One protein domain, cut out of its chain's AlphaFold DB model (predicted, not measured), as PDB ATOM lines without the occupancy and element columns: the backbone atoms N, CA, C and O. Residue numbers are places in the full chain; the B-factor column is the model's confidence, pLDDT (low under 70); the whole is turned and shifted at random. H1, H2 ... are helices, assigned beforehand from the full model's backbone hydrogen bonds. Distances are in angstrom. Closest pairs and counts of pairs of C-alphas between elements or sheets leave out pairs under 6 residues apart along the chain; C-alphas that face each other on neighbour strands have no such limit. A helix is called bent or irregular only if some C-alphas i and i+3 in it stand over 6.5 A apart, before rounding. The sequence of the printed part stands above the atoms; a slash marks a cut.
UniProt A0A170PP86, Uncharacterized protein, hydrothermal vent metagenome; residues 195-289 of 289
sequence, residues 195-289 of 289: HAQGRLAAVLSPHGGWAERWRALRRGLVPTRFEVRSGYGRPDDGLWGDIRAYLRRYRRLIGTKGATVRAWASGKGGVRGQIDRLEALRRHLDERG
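This is residues 195 to 289 of the 289 residues of an uncharacterized protein of hydrothermal vent metagenome (UniProt A0A170PP86). A loose, open arrangement of five helices: the long bent helix H4 and helix H5 meet at a corner, and the short helices H1 and H2 lie inside the angle they make, with H1 packed on H5 and H2 crossing H1. H3 packs on H4 far from that corner, and residues 284 to 289 stick out at the other end. The printed part has 95 residues, with five named helices in the order H1 H2 H3 H4 H5 and no named strand; the class is all helix. It is loose, with a radius of gyration of the C-alphas of 15.9 A, and spans 47 by 32 by 20 A.

H1, residues 199 to 204, touches H2, residues 210 to 221, at a steep tilt of 52 degrees, opposite ways; their closest C-alphas, those of Val 203 and Arg 213, are 4.7 A apart. H3, residues 225 to 232, is apart from H2. H4, residues 239 to 266, was assigned as one helix by its hydrogen bonds but is bent: C-alphas 256 and 259 are 6.9 A apart, and its arms H4a, residues 239 to 256, and H4b, residues 259 to 266, stand at a steep tilt of 57 degrees. H3 touches H4a, with residues 242 to 249 of H4a alone, at a steep tilt of 62 degrees, the same way; their closest C-alphas, of Tyr 232 and Ala 245, are 5.0 A apart. H2 and H4a are near each other, with 5 pairs of C-alphas within 10 A, and so are H1 and H4b, with 6 pairs. H5, residues 268 to 288, touches H4b with residues 269 to 272 alone, about perpendicular at 79 degrees; the closest C-alphas, of Trp 264 and Val 271, are 5.4 A apart. H5 touches H1 with residues 275 to 279 alone, at a steep tilt of 67 degrees, opposite ways; the closest C-alphas, of Ala 201 and Ile 275, are 5.4 A apart. The helix packing is mostly crossed: 0 of these 4 touching pairs are at a shallow tilt. Every O i to N i+4 pair is within hydrogen-bond range in H1, H2, H3, H4a and H4b, and 15 of 17 are in H5.

H1 begins at C-alpha 199, (98.276, 121.492, 161.923). H2 is 16.1 A long. H4a is 25.6 A long from C-alpha 239, (73.879, 133.618, 156.014), to C-alpha 256. H5 is 32.2 A long and ends at C-alpha 288, (119.710, 124.018, 161.664); it is irregular, with C-alphas 269 and 272 8.4 A apart.

The C-alphas farthest apart, of Asp 236 and Arg 288, are 48.6 A apart. The printed part has no cut and no long link. Its mean pLDDT is 76.3, and 15 residues are under 70, among them residues 195 to 201.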
ATOM      1  N   HIS A 195      98.009 111.274 157.085       50.50
ATOM      2  CA  HIS A 195      96.868 111.959 157.687       50.50
ATOM      3  C   HIS A 195      97.183 112.721 158.989       50.50
ATOM      4  O   HIS A 195      96.412 113.616 159.356       50.50
ATOM      5  N   ALA A 196      98.293 112.414 159.668       52.62
ATOM      6  CA  ALA A 196      98.712 113.061 160.913       52.62
ATOM      7  C   ALA A 196      99.547 114.339 160.707       52.62
ATOM      8  O   ALA A 196      99.791 115.059 161.671       52.62
ATOM      9  N   GLN A 197      99.927 114.656 159.469       59.34
ATOM     10  CA  GLN A 197     100.787 115.790 159.133       59.34
ATOM     11  C   GLN A 197     100.086 117.160 159.279       59.34
ATOM     12  O   GLN A 197      98.852 117.277 159.357       59.34
ATOM     13  N   GLY A 198     100.894 118.224 159.310       64.62
ATOM     14  CA  GLY A 198     100.441 119.616 159.335       64.62
ATOM     15  C   GLY A 198      99.900 120.074 160.695       64.62
ATOM     16  O   GLY A 198     100.440 119.755 161.752       64.62
ATOM     17  N   ARG A 199      98.809 120.851 160.698       68.19
ATOM     18  CA  ARG A 199      98.276 121.492 161.923       68.19
ATOM     19  C   ARG A 199      97.835 120.512 162.999       68.19
ATOM     20  O   ARG A 199      97.827 120.876 164.169       68.19
ATOM     21  N   LEU A 200      97.440 119.299 162.615       69.88
ATOM     22  CA  LEU A 200      97.014 118.294 163.580       69.88
ATOM     23  C   LEU A 200      98.200 117.812 164.425       69.88
ATOM     24  O   LEU A 200      98.068 117.753 165.645       69.88
ATOM     25  N   ALA A 201      99.360 117.564 163.808       69.94
ATOM     26  CA  ALA A 201     100.595 117.267 164.530       69.94
ATOM     27  C   ALA A 201     100.972 118.406 165.487       69.94
ATOM     28  O   ALA A 201     101.207 118.152 166.664       69.94
ATOM     29  N   ALA A 202     100.912 119.661 165.030       71.00
ATOM     30  CA  ALA A 202     101.229 120.820 165.870       71.00
ATOM     31  C   ALA A 202     100.302 120.962 167.096       71.00
ATOM     32  O   ALA A 202     100.738 121.412 168.153       71.00
ATOM     33  N   VAL A 203      99.022 120.580 166.982       75.44
ATOM     34  CA  VAL A 203      98.071 120.589 168.112       75.44
ATOM     35  C   VAL A 203      98.333 119.430 169.079       75.44
ATOM     36  O   VAL A 203      98.258 119.616 170.296       75.44
ATOM     37  N   LEU A 204      98.613 118.239 168.546       75.81
ATOM     38  CA  LEU A 204      98.706 116.999 169.321       75.81
ATOM     39  C   LEU A 204     100.101 116.732 169.902       75.81
ATOM     40  O   LEU A 204     100.216 115.961 170.853       75.81
ATOM     41  N   SER A 205     101.144 117.365 169.365       70.31
ATOM     42  CA  SER A 205     102.528 117.135 169.779       70.31
ATOM     43  C   SER A 205     102.799 117.636 171.200       70.31
ATOM     44  O   SER A 205     102.524 118.802 171.498       70.31
ATOM     45  N   PRO A 206     103.400 116.811 172.080       69.19
ATOM     46  CA  PRO A 206     103.758 117.168 173.445       69.19
ATOM     47  C   PRO A 206     104.882 118.208 173.489       69.19
ATOM     48  O   PRO A 206     104.999 118.945 174.465       69.19
ATOM     49  N   HIS A 207     105.666 118.325 172.420       66.81
ATOM     50  CA  HIS A 207     106.812 119.218 172.380       66.81
ATOM     51  C   HIS A 207     106.415 120.660 172.026       66.81
ATOM     52  O   HIS A 207     107.205 121.574 172.235       66.81
ATOM     53  N   GLY A 208     105.227 120.905 171.452       65.00
ATOM     54  CA  GLY A 208     104.793 122.244 171.012       65.00
ATOM     55  C   GLY A 208     104.529 123.195 172.174       65.00
ATOM     56  O   GLY A 208     103.853 122.815 173.135       65.00
ATOM     57  N   GLY A 209     105.012 124.436 172.067       74.88
ATOM     58  CA  GLY A 209     104.702 125.489 173.033       74.88
ATOM     59  C   GLY A 209     103.203 125.809 173.044       74.88
ATOM     60  O   GLY A 209     102.526 125.710 172.019       74.88
ATOM     61  N   TRP A 210     102.664 126.224 174.194       76.19
ATOM     62  CA  TRP A 210     101.224 126.484 174.348       76.19
ATOM     63  C   TRP A 210     100.673 127.483 173.315       76.19
ATOM     64  O   TRP A 210      99.608 127.272 172.736       76.19
ATOM     65  N   ALA A 211     101.444 128.528 173.001       77.38
ATOM     66  CA  ALA A 211     101.083 129.523 171.992       77.38
ATOM     67  C   ALA A 211     100.986 128.943 170.568       77.38
ATOM     68  O   ALA A 211     100.118 129.348 169.795       77.38
ATOM     69  N   GLU A 212     101.854 127.994 170.209       73.06
ATOM     70  CA  GLU A 212     101.837 127.340 168.897       73.06
ATOM     71  C   GLU A 212     100.605 126.445 168.754       73.06
ATOM     72  O   GLU A 212      99.865 126.570 167.773       73.06
ATOM     73  N   ARG A 213     100.327 125.631 169.780       81.00
ATOM     74  CA  ARG A 213      99.136 124.776 169.840       81.00
ATOM     75  C   ARG A 213      97.860 125.595 169.751       81.00
ATOM     76  O   ARG A 213      96.990 125.284 168.941       81.00
ATOM     77  N   TRP A 214      97.763 126.675 170.529       78.88
ATOM     78  CA  TRP A 214      96.608 127.568 170.495       78.88
ATOM     79  C   TRP A 214      96.431 128.218 169.122       78.88
ATOM     80  O   TRP A 214      95.322 128.281 168.597       78.88
ATOM     81  N   ARG A 215      97.524 128.657 168.485       77.69
ATOM     82  CA  ARG A 215      97.479 129.242 167.140       77.69
ATOM     83  C   ARG A 215      97.017 128.225 166.095       77.69
ATOM     84  O   ARG A 215      96.175 128.571 165.267       77.69
ATOM     85  N   ALA A 216      97.535 126.996 166.141       74.88
ATOM     86  CA  ALA A 216      97.137 125.910 165.248       74.88
ATOM     87  C   ALA A 216      95.666 125.512 165.460       74.88
ATOM     88  O   ALA A 216      94.912 125.404 164.491       74.88
ATOM     89  N   LEU A 217      95.234 125.398 166.720       79.56
ATOM     90  CA  LEU A 217      93.857 125.088 167.098       79.56
ATOM     91  C   LEU A 217      92.888 126.187 166.651       79.56
ATOM     92  O   LEU A 217      91.902 125.891 165.981       79.56
ATOM     93  N   ARG A 218      93.184 127.457 166.954       78.69
ATOM     94  CA  ARG A 218      92.345 128.604 166.581       78.69
ATOM     95  C   ARG A 218      92.172 128.701 165.069       78.69
ATOM     96  O   ARG A 218      91.049 128.852 164.609       78.69
ATOM     97  N   ARG A 219      93.252 128.562 164.292       70.62
ATOM     98  CA  ARG A 219      93.179 128.564 162.818       70.62
ATOM     99  C   ARG A 219      92.429 127.341 162.268       70.62
ATOM    100  O   ARG A 219      91.754 127.430 161.250       70.62
ATOM    101  N   GLY A 220      92.518 126.190 162.939       69.50
ATOM    102  CA  GLY A 220      91.770 124.987 162.569       69.50
ATOM    103  C   GLY A 220      90.270 125.078 162.876       69.50
ATOM    104  O   GLY A 220      89.444 124.647 162.068       69.50
ATOM    105  N   LEU A 221      89.902 125.652 164.021       72.00
ATOM    106  CA  LEU A 221      88.521 125.712 164.498       72.00
ATOM    107  C   LEU A 221      87.770 126.962 164.048       72.00
ATOM    108  O   LEU A 221      86.561 126.875 163.874       72.00
ATOM    109  N   VAL A 222      88.453 128.081 163.822       76.31
ATOM    110  CA  VAL A 222      87.842 129.375 163.481       76.31
ATOM    111  C   VAL A 222      88.394 129.870 162.139       76.31
ATOM    112  O   VAL A 222      89.151 130.841 162.101       76.31
ATOM    113  N   PRO A 223      88.077 129.184 161.025       75.44
ATOM    114  CA  PRO A 223      88.413 129.682 159.697       75.44
ATOM    115  C   PRO A 223      87.623 130.960 159.404       75.44
ATOM    116  O   PRO A 223      86.507 131.160 159.901       75.44
ATOM    117  N   THR A 224      88.178 131.801 158.547       78.94
ATOM    118  CA  THR A 224      87.484 132.970 158.017       78.94
ATOM    119  C   THR A 224      86.282 132.547 157.170       78.94
ATOM    120  O   THR A 224      86.251 131.467 156.568       78.94
ATOM    121  N   ARG A 225      85.277 133.425 157.086       78.94
ATOM    122  CA  ARG A 225      84.100 133.216 156.227       78.94
ATOM    123  C   ARG A 225      84.511 132.985 154.771       78.94
ATOM    124  O   ARG A 225      83.921 132.150 154.093       78.94
ATOM    125  N   PHE A 226      85.545 133.695 154.325       76.50
ATOM    126  CA  PHE A 226      86.111 133.560 152.992       76.50
ATOM    127  C   PHE A 226      86.660 132.147 152.735       76.50
ATOM    128  O   PHE A 226      86.236 131.502 151.783       76.50
ATOM    129  N   GLU A 227      87.515 131.617 153.618       73.62
ATOM    130  CA  GLU A 227      88.090 130.265 153.479       73.62
ATOM    131  C   GLU A 227      87.028 129.160 153.439       73.62
ATOM    132  O   GLU A 227      87.184 128.137 152.770       73.62
ATOM    133  N   VAL A 228      85.945 129.340 154.195       78.88
ATOM    134  CA  VAL A 228      84.837 128.383 154.208       78.88
ATOM    135  C   VAL A 228      84.037 128.476 152.914       78.88
ATOM    136  O   VAL A 228      83.698 127.442 152.341       78.88
ATOM    137  N   ARG A 229      83.773 129.689 152.419       78.06
ATOM    138  CA  ARG A 229      83.084 129.893 151.140       78.06
ATOM    139  C   ARG A 229      83.881 129.366 149.962       78.06
ATOM    140  O   ARG A 229      83.304 128.675 149.132       78.06
ATOM    141  N   SER A 230      85.183 129.629 149.923       70.56
ATOM    142  CA  SER A 230      86.027 129.222 148.803       70.56
ATOM    143  C   SER A 230      86.081 127.700 148.646       70.56
ATOM    144  O   SER A 230      86.103 127.211 147.528       70.56
ATOM    145  N   GLY A 231      86.061 126.937 149.746       71.25
ATOM    146  CA  GLY A 231      86.135 125.471 149.694       71.25
ATOM    147  C   GLY A 231      84.801 124.724 149.807       71.25
ATOM    148  O   GLY A 231      84.744 123.539 149.482       71.25
ATOM    149  N   TYR A 232      83.753 125.359 150.341       73.56
ATOM    150  CA  TYR A 232      82.492 124.687 150.690       73.56
ATOM    151  C   TYR A 232      81.235 125.498 150.377       73.56
ATOM    152  O   TYR A 232      80.140 124.967 150.583       73.56
ATOM    153  N   GLY A 233      81.355 126.760 149.971       70.44
ATOM    154  CA  GLY A 233      80.228 127.635 149.650       70.44
ATOM    155  C   GLY A 233      79.714 127.427 148.230       70.44
ATOM    156  O   GLY A 233      80.376 126.809 147.396       70.44
ATOM    157  N   ARG A 234      78.514 127.936 147.962       73.38
ATOM    158  CA  ARG A 234      77.964 128.077 146.611       73.38
ATOM    159  C   ARG A 234      77.905 129.553 146.206       73.38
ATOM    160  O   ARG A 234      77.750 130.402 147.091       73.38
ATOM    161  N   PRO A 235      78.008 129.867 144.899       57.38
ATOM    162  CA  PRO A 235      77.616 131.181 144.403       57.38
ATOM    163  C   PRO A 235      76.164 131.408 144.854       57.38
ATOM    164  O   PRO A 235      75.356 130.495 144.719       57.38
ATOM    165  N   ASP A 236      75.871 132.550 145.474       64.88
ATOM    166  CA  ASP A 236      74.550 132.952 146.015       64.88
ATOM    167  C   ASP A 236      74.178 132.468 147.428       64.88
ATOM    168  O   ASP A 236      73.070 132.718 147.912       64.88
ATOM    169  N   ASP A 237      75.102 131.844 148.162       72.75
ATOM    170  CA  ASP A 237      74.848 131.506 149.563       72.75
ATOM    171  C   ASP A 237      74.688 132.786 150.422       72.75
ATOM    172  O   ASP A 237      75.572 133.642 150.489       72.75
ATOM    173  N   GLY A 238      73.553 132.926 151.117       76.94
ATOM    174  CA  GLY A 238      73.347 133.910 152.192       76.94
ATOM    175  C   GLY A 238      73.901 133.423 153.541       76.94
ATOM    176  O   GLY A 238      74.672 132.465 153.604       76.94
ATOM    177  N   LEU A 239      73.459 134.020 154.655       82.94
ATOM    178  CA  LEU A 239      73.879 133.618 156.014       82.94
ATOM    179  C   LEU A 239      73.676 132.112 156.288       82.94
ATOM    180  O   LEU A 239      74.545 131.444 156.842       82.94
ATOM    181  N   TRP A 240      72.547 131.549 155.851       83.50
ATOM    182  CA  TRP A 240      72.253 130.119 156.001       83.50
ATOM    183  C   TRP A 240      73.143 129.221 155.139       83.50
ATOM    184  O   TRP A 240      73.464 128.097 155.537       83.50
ATOM    185  N   GLY A 241      73.558 129.708 153.971       83.06
ATOM    186  CA  GLY A 241      74.520 129.024 153.117       83.06
ATOM    187  C   GLY A 241      75.898 128.948 153.774       83.06
ATOM    188  O   GLY A 241      76.512 127.882 153.790       83.06
ATOM    189  N   ASP A 242      76.311 130.019 154.458       82.31
ATOM    190  CA  ASP A 242      77.553 130.040 155.239       82.31
ATOM    191  C   ASP A 242      77.520 129.048 156.385       82.31
ATOM    192  O   ASP A 242      78.440 128.246 156.526       82.31
ATOM    193  N   ILE A 243      76.440 129.037 157.168       85.31
ATOM    194  CA  ILE A 243      76.267 128.066 158.254       85.31
ATOM    195  C   ILE A 243      76.393 126.639 157.704       85.31
ATOM    196  O   ILE A 243      77.134 125.821 158.252       85.31
ATOM    197  N   ARG A 244      75.746 126.334 156.571       85.38
ATOM    198  CA  ARG A 244      75.870 125.025 155.909       85.38
ATOM    199  C   ARG A 244      77.293 124.744 155.430       85.38
ATOM    200  O   ARG A 244      77.748 123.608 155.556       85.38
ATOM    201  N   ALA A 245      78.003 125.735 154.901       84.06
ATOM    202  CA  ALA A 245      79.392 125.598 154.476       84.06
ATOM    203  C   ALA A 245      80.326 125.314 155.671       84.06
ATOM    204  O   ALA A 245      81.150 124.400 155.595       84.06
ATOM    205  N   TYR A 246      80.128 125.989 156.810       85.56
ATOM    206  CA  TYR A 246      80.831 125.698 158.065       85.56
ATOM    207  C   TYR A 246      80.531 124.277 158.556       85.56
ATOM    208  O   TYR A 246      81.457 123.528 158.872       85.56
ATOM    209  N   LEU A 247      79.263 123.852 158.553       86.44
ATOM    210  CA  LEU A 247      78.881 122.487 158.930       86.44
ATOM    211  C   LEU A 247      79.519 121.434 158.013       86.44
ATOM    212  O   LEU A 247      80.063 120.444 158.504       86.44
ATOM    213  N   ARG A 248      79.517 121.652 156.689       83.31
ATOM    214  CA  ARG A 248      80.200 120.772 155.721       83.31
ATOM    215  C   ARG A 248      81.694 120.678 156.019       83.31
ATOM    216  O   ARG A 248      82.236 119.570 156.039       83.31
ATOM    217  N   ARG A 249      82.340 121.812 156.303       83.38
ATOM    218  CA  ARG A 249      83.751 121.861 156.689       83.38
ATOM    219  C   ARG A 249      84.014 121.062 157.958       83.38
ATOM    220  O   ARG A 249      84.897 120.209 157.941       83.38
ATOM    221  N   TYR A 250      83.271 121.295 159.040       84.31
ATOM    222  CA  TYR A 250      83.479 120.559 160.291       84.31
ATOM    223  C   TYR A 250      83.196 119.067 160.124       84.31
ATOM    224  O   TYR A 250      83.980 118.255 160.606       84.31
ATOM    225  N   ARG A 251      82.161 118.683 159.366       85.31
ATOM    226  CA  ARG A 251      81.893 117.271 159.056       85.31
ATOM    227  C   ARG A 251      83.057 116.632 158.297       85.31
ATOM    228  O   ARG A 251      83.468 115.529 158.644       85.31
ATOM    229  N   ARG A 252      83.625 117.325 157.301       80.44
ATOM    230  CA  ARG A 252      84.814 116.852 156.573       80.44
ATOM    231  C   ARG A 252      86.042 116.795 157.475       80.44
ATOM    232  O   ARG A 252      86.773 115.814 157.409       80.44
ATOM    233  N   LEU A 253      86.259 117.784 158.340       77.81
ATOM    234  CA  LEU A 253      87.368 117.790 159.297       77.81
ATOM    235  C   LEU A 253      87.264 116.606 160.270       77.81
ATOM    236  O   LEU A 253      88.232 115.877 160.450       77.81
ATOM    237  N   ILE A 254      86.079 116.360 160.834       81.12
ATOM    238  CA  ILE A 254      85.813 115.215 161.715       81.12
ATOM    239  C   ILE A 254      85.987 113.894 160.959       81.12
ATOM    240  O   ILE A 254      86.585 112.965 161.492       81.12
ATOM    241  N   GLY A 255      85.512 113.799 159.716       77.62
ATOM    242  CA  GLY A 255      85.672 112.595 158.898       77.62
ATOM    243  C   GLY A 255      87.136 112.298 158.562       77.62
ATOM    244  O   GLY A 255      87.604 111.186 158.769       77.62
ATOM    245  N   THR A 256      87.870 113.311 158.096       71.19
ATOM    246  CA  THR A 256      89.259 113.169 157.622       71.19
ATOM    247  C   THR A 256      90.280 113.073 158.751       71.19
ATOM    248  O   THR A 256      91.250 112.337 158.626       71.19
ATOM    249  N   LYS A 257      90.087 113.802 159.857       74.75
ATOM    250  CA  LYS A 257      91.051 113.872 160.971       74.75
ATOM    251  C   LYS A 257      90.580 113.161 162.237       74.75
ATOM    252  O   LYS A 257      91.399 112.827 163.087       74.75
ATOM    253  N   GLY A 258      89.285 112.883 162.385       77.94
ATOM    254  CA  GLY A 258      88.744 112.246 163.589       77.94
ATOM    255  C   GLY A 258      89.226 110.811 163.784       77.94
ATOM    256  O   GLY A 258      89.409 110.390 164.923       77.94
ATOM    257  N   ALA A 259      89.490 110.068 162.702       76.75
ATOM    258  CA  ALA A 259      90.124 108.752 162.792       76.75
ATOM    259  C   ALA A 259      91.535 108.854 163.396       76.75
ATOM    260  O   ALA A 259      91.846 108.137 164.345       76.75
ATOM    261  N   THR A 260      92.337 109.814 162.927       76.00
ATOM    262  CA  THR A 260      93.682 110.094 163.447       76.00
ATOM    263  C   THR A 260      93.652 110.541 164.907       76.00
ATOM    264  O   THR A 260      94.421 110.029 165.713       76.00
ATOM    265  N   VAL A 261      92.727 111.432 165.289       79.81
ATOM    266  CA  VAL A 261      92.579 111.881 166.687       79.81
ATOM    267  C   VAL A 261      92.170 110.728 167.603       79.81
ATOM    268  O   VAL A 261      92.722 110.593 168.690       79.81
ATOM    269  N   ARG A 262      91.240 109.859 167.179       81.56
ATOM    270  CA  ARG A 262      90.860 108.668 167.957       81.56
ATOM    271  C   ARG A 262      92.019 107.681 168.088       81.56
ATOM    272  O   ARG A 262      92.230 107.144 169.176       81.56
ATOM    273  N   ALA A 263      92.776 107.454 167.016       77.69
ATOM    274  CA  ALA A 263      93.967 106.606 167.046       77.69
ATOM    275  C   ALA A 263      95.033 107.176 167.996       77.69
ATOM    276  O   ALA A 263      95.524 106.459 168.864       77.69
ATOM    277  N   TRP A 264      95.291 108.487 167.932       81.50
ATOM    278  CA  TRP A 264      96.168 109.191 168.866       81.50
ATOM    279  C   TRP A 264      95.676 109.076 170.315       81.50
ATOM    280  O   TRP A 264      96.439 108.683 171.193       81.50
ATOM    281  N   ALA A 265      94.397 109.347 170.588       81.62
ATOM    282  CA  ALA A 265      93.840 109.302 171.941       81.62
ATOM    283  C   ALA A 265      93.911 107.892 172.546       81.62
ATOM    284  O   ALA A 265      94.271 107.747 173.709       81.62
ATOM    285  N   SER A 266      93.651 106.862 171.738       81.62
ATOM    286  CA  SER A 266      93.708 105.452 172.151       81.62
ATOM    287  C   SER A 266      95.108 104.828 172.105       81.62
ATOM    288  O   SER A 266      95.258 103.673 172.492       81.62
ATOM    289  N   GLY A 267      96.125 105.548 171.617       75.25
ATOM    290  CA  GLY A 267      97.482 105.021 171.435       75.25
ATOM    291  C   GLY A 267      97.602 103.936 170.354       75.25
ATOM    292  O   GLY A 267      98.642 103.292 170.245       75.25
ATOM    293  N   LYS A 268      96.558 103.715 169.547       74.50
ATOM    294  CA  LYS A 268      96.539 102.680 168.508       74.50
ATOM    295  C   LYS A 268      97.420 103.065 167.320       74.50
ATOM    296  O   LYS A 268      97.413 104.211 166.876       74.50
ATOM    297  N   GLY A 269      98.130 102.076 166.776       66.56
ATOM    298  CA  GLY A 269      98.846 102.193 165.501       66.56
ATOM    299  C   GLY A 269     100.060 103.126 165.510       66.56
ATOM    300  O   GLY A 269     100.420 103.634 164.459       66.56
ATOM    301  N   GLY A 270     100.660 103.414 166.673       73.81
ATOM    302  CA  GLY A 270     101.903 104.200 166.749       73.81
ATOM    303  C   GLY A 270     101.768 105.696 166.417       73.81
ATOM    304  O   GLY A 270     102.766 106.411 166.432       73.81
ATOM    305  N   VAL A 271     100.546 106.198 166.189       74.62
ATOM    306  CA  VAL A 271     100.271 107.581 165.741       74.62
ATOM    307  C   VAL A 271     100.873 108.646 166.667       74.62
ATOM    308  O   VAL A 271     101.305 109.692 166.193       74.62
ATOM    309  N   ARG A 272     100.935 108.395 167.986       77.81
ATOM    310  CA  ARG A 272     101.595 109.304 168.946       77.81
ATOM    311  C   ARG A 272     103.082 109.455 168.649       77.81
ATOM    312  O   ARG A 272     103.522 110.551 168.330       77.81
ATOM    313  N   GLY A 273     103.821 108.343 168.687       78.25
ATOM    314  CA  GLY A 273     105.266 108.351 168.456       78.25
ATOM    315  C   GLY A 273     105.627 108.919 167.086       78.25
ATOM    316  O   GLY A 273     106.636 109.595 166.940       78.25
ATOM    317  N   GLN A 274     104.764 108.723 166.097       77.19
ATOM    318  CA  GLN A 274     104.971 109.253 164.763       77.19
ATOM    319  C   GLN A 274     104.706 110.769 164.650       77.19
ATOM    320  O   GLN A 274     105.506 111.467 164.032       77.19
ATOM    321  N   ILE A 275     103.649 111.309 165.274       77.88
ATOM    322  CA  ILE A 275     103.456 112.770 165.380       77.88
ATOM    323  C   ILE A 275     104.648 113.408 166.099       77.88
ATOM    324  O   ILE A 275     105.166 114.433 165.650       77.88
ATOM    325  N   ASP A 276     105.103 112.782 167.183       80.56
ATOM    326  CA  ASP A 276     106.235 113.262 167.974       80.56
ATOM    327  C   ASP A 276     107.520 113.258 167.139       80.56
ATOM    328  O   ASP A 276     108.248 114.250 167.120       80.56
ATOM    329  N   ARG A 277     107.747 112.183 166.374       84.50
ATOM    330  CA  ARG A 277     108.859 112.039 165.429       84.50
ATOM    331  C   ARG A 277     108.853 113.128 164.358       84.50
ATOM    332  O   ARG A 277     109.877 113.779 164.166       84.50
ATOM    333  N   LEU A 278     107.719 113.346 163.688       80.44
ATOM    334  CA  LEU A 278     107.577 114.343 162.619       80.44
ATOM    335  C   LEU A 278     107.831 115.765 163.127       80.44
ATOM    336  O   LEU A 278     108.555 116.534 162.500       80.44
ATOM    337  N   GLU A 279     107.275 116.116 164.284       79.44
ATOM    338  CA  GLU A 279     107.490 117.429 164.896       79.44
ATOM    339  C   GLU A 279     108.932 117.614 165.382       79.44
ATOM    340  O   GLU A 279     109.508 118.690 165.210       79.44
ATOM    341  N   ALA A 280     109.545 116.565 165.937       83.88
ATOM    342  CA  ALA A 280     110.949 116.590 166.329       83.88
ATOM    343  C   ALA A 280     111.891 116.709 165.118       83.88
ATOM    344  O   ALA A 280     112.917 117.385 165.213       83.88
ATOM    345  N   LEU A 281     111.558 116.074 163.990       86.69
ATOM    346  CA  LEU A 281     112.289 116.213 162.731       86.69
ATOM    347  C   LEU A 281     112.146 117.632 162.175       86.69
ATOM    348  O   LEU A 281     113.155 118.275 161.900       86.69
ATOM    349  N   ARG A 282     110.915 118.155 162.088       83.50
ATOM    350  CA  ARG A 282     110.645 119.516 161.601       83.50
ATOM    351  C   ARG A 282     111.472 120.553 162.359       83.50
ATOM    352  O   ARG A 282     112.182 121.332 161.742       83.50
ATOM    353  N   ARG A 283     111.444 120.513 163.693       82.56
ATOM    354  CA  ARG A 283     112.207 121.465 164.517       82.56
ATOM    355  C   ARG A 283     113.702 121.338 164.355       82.56
ATOM    356  O   ARG A 283     114.372 122.352 164.278       82.56
ATOM    357  N   HIS A 284     114.213 120.112 164.277       87.25
ATOM    358  CA  HIS A 284     115.635 119.903 164.030       87.25
ATOM    359  C   HIS A 284     116.073 120.586 162.728       87.25
ATOM    360  O   HIS A 284     117.104 121.252 162.701       87.25
ATOM    361  N   LEU A 285     115.264 120.455 161.674       86.44
ATOM    362  CA  LEU A 285     115.530 121.076 160.378       86.44
ATOM    363  C   LEU A 285     115.351 122.598 160.403       86.44
ATOM    364  O   LEU A 285     116.097 123.290 159.724       86.44
ATOM    365  N   ASP A 286     114.401 123.124 161.175       81.31
ATOM    366  CA  ASP A 286     114.172 124.572 161.292       81.31
ATOM    367  C   ASP A 286     115.218 125.272 162.185       81.31
ATOM    368  O   ASP A 286     115.530 126.440 161.971       81.31
ATOM    369  N   GLU A 287     115.779 124.572 163.178       82.88
ATOM    370  CA  GLU A 287     116.852 125.073 164.052       82.88
ATOM    371  C   GLU A 287     118.222 125.089 163.356       82.88
ATOM    372  O   GLU A 287     119.084 125.889 163.721       82.88
ATOM    373  N   ARG A 288     118.436 124.191 162.385       78.19
ATOM    374  CA  ARG A 288     119.710 124.018 161.664       78.19
ATOM    375  C   ARG A 288     119.700 124.513 160.219       78.19
ATOM    376  O   ARG A 288     120.742 124.460 159.567       78.19
ATOM    377  N   GLY A 289     118.540 124.945 159.731       63.31
ATOM    378  CA  GLY A 289     118.390 125.677 158.479       63.31
ATOM    379  C   GLY A 289     118.861 127.107 158.633       63.31
ATOM    380  O   GLY A 289     119.698 127.533 157.818       63.31
TER     381      GLY A 289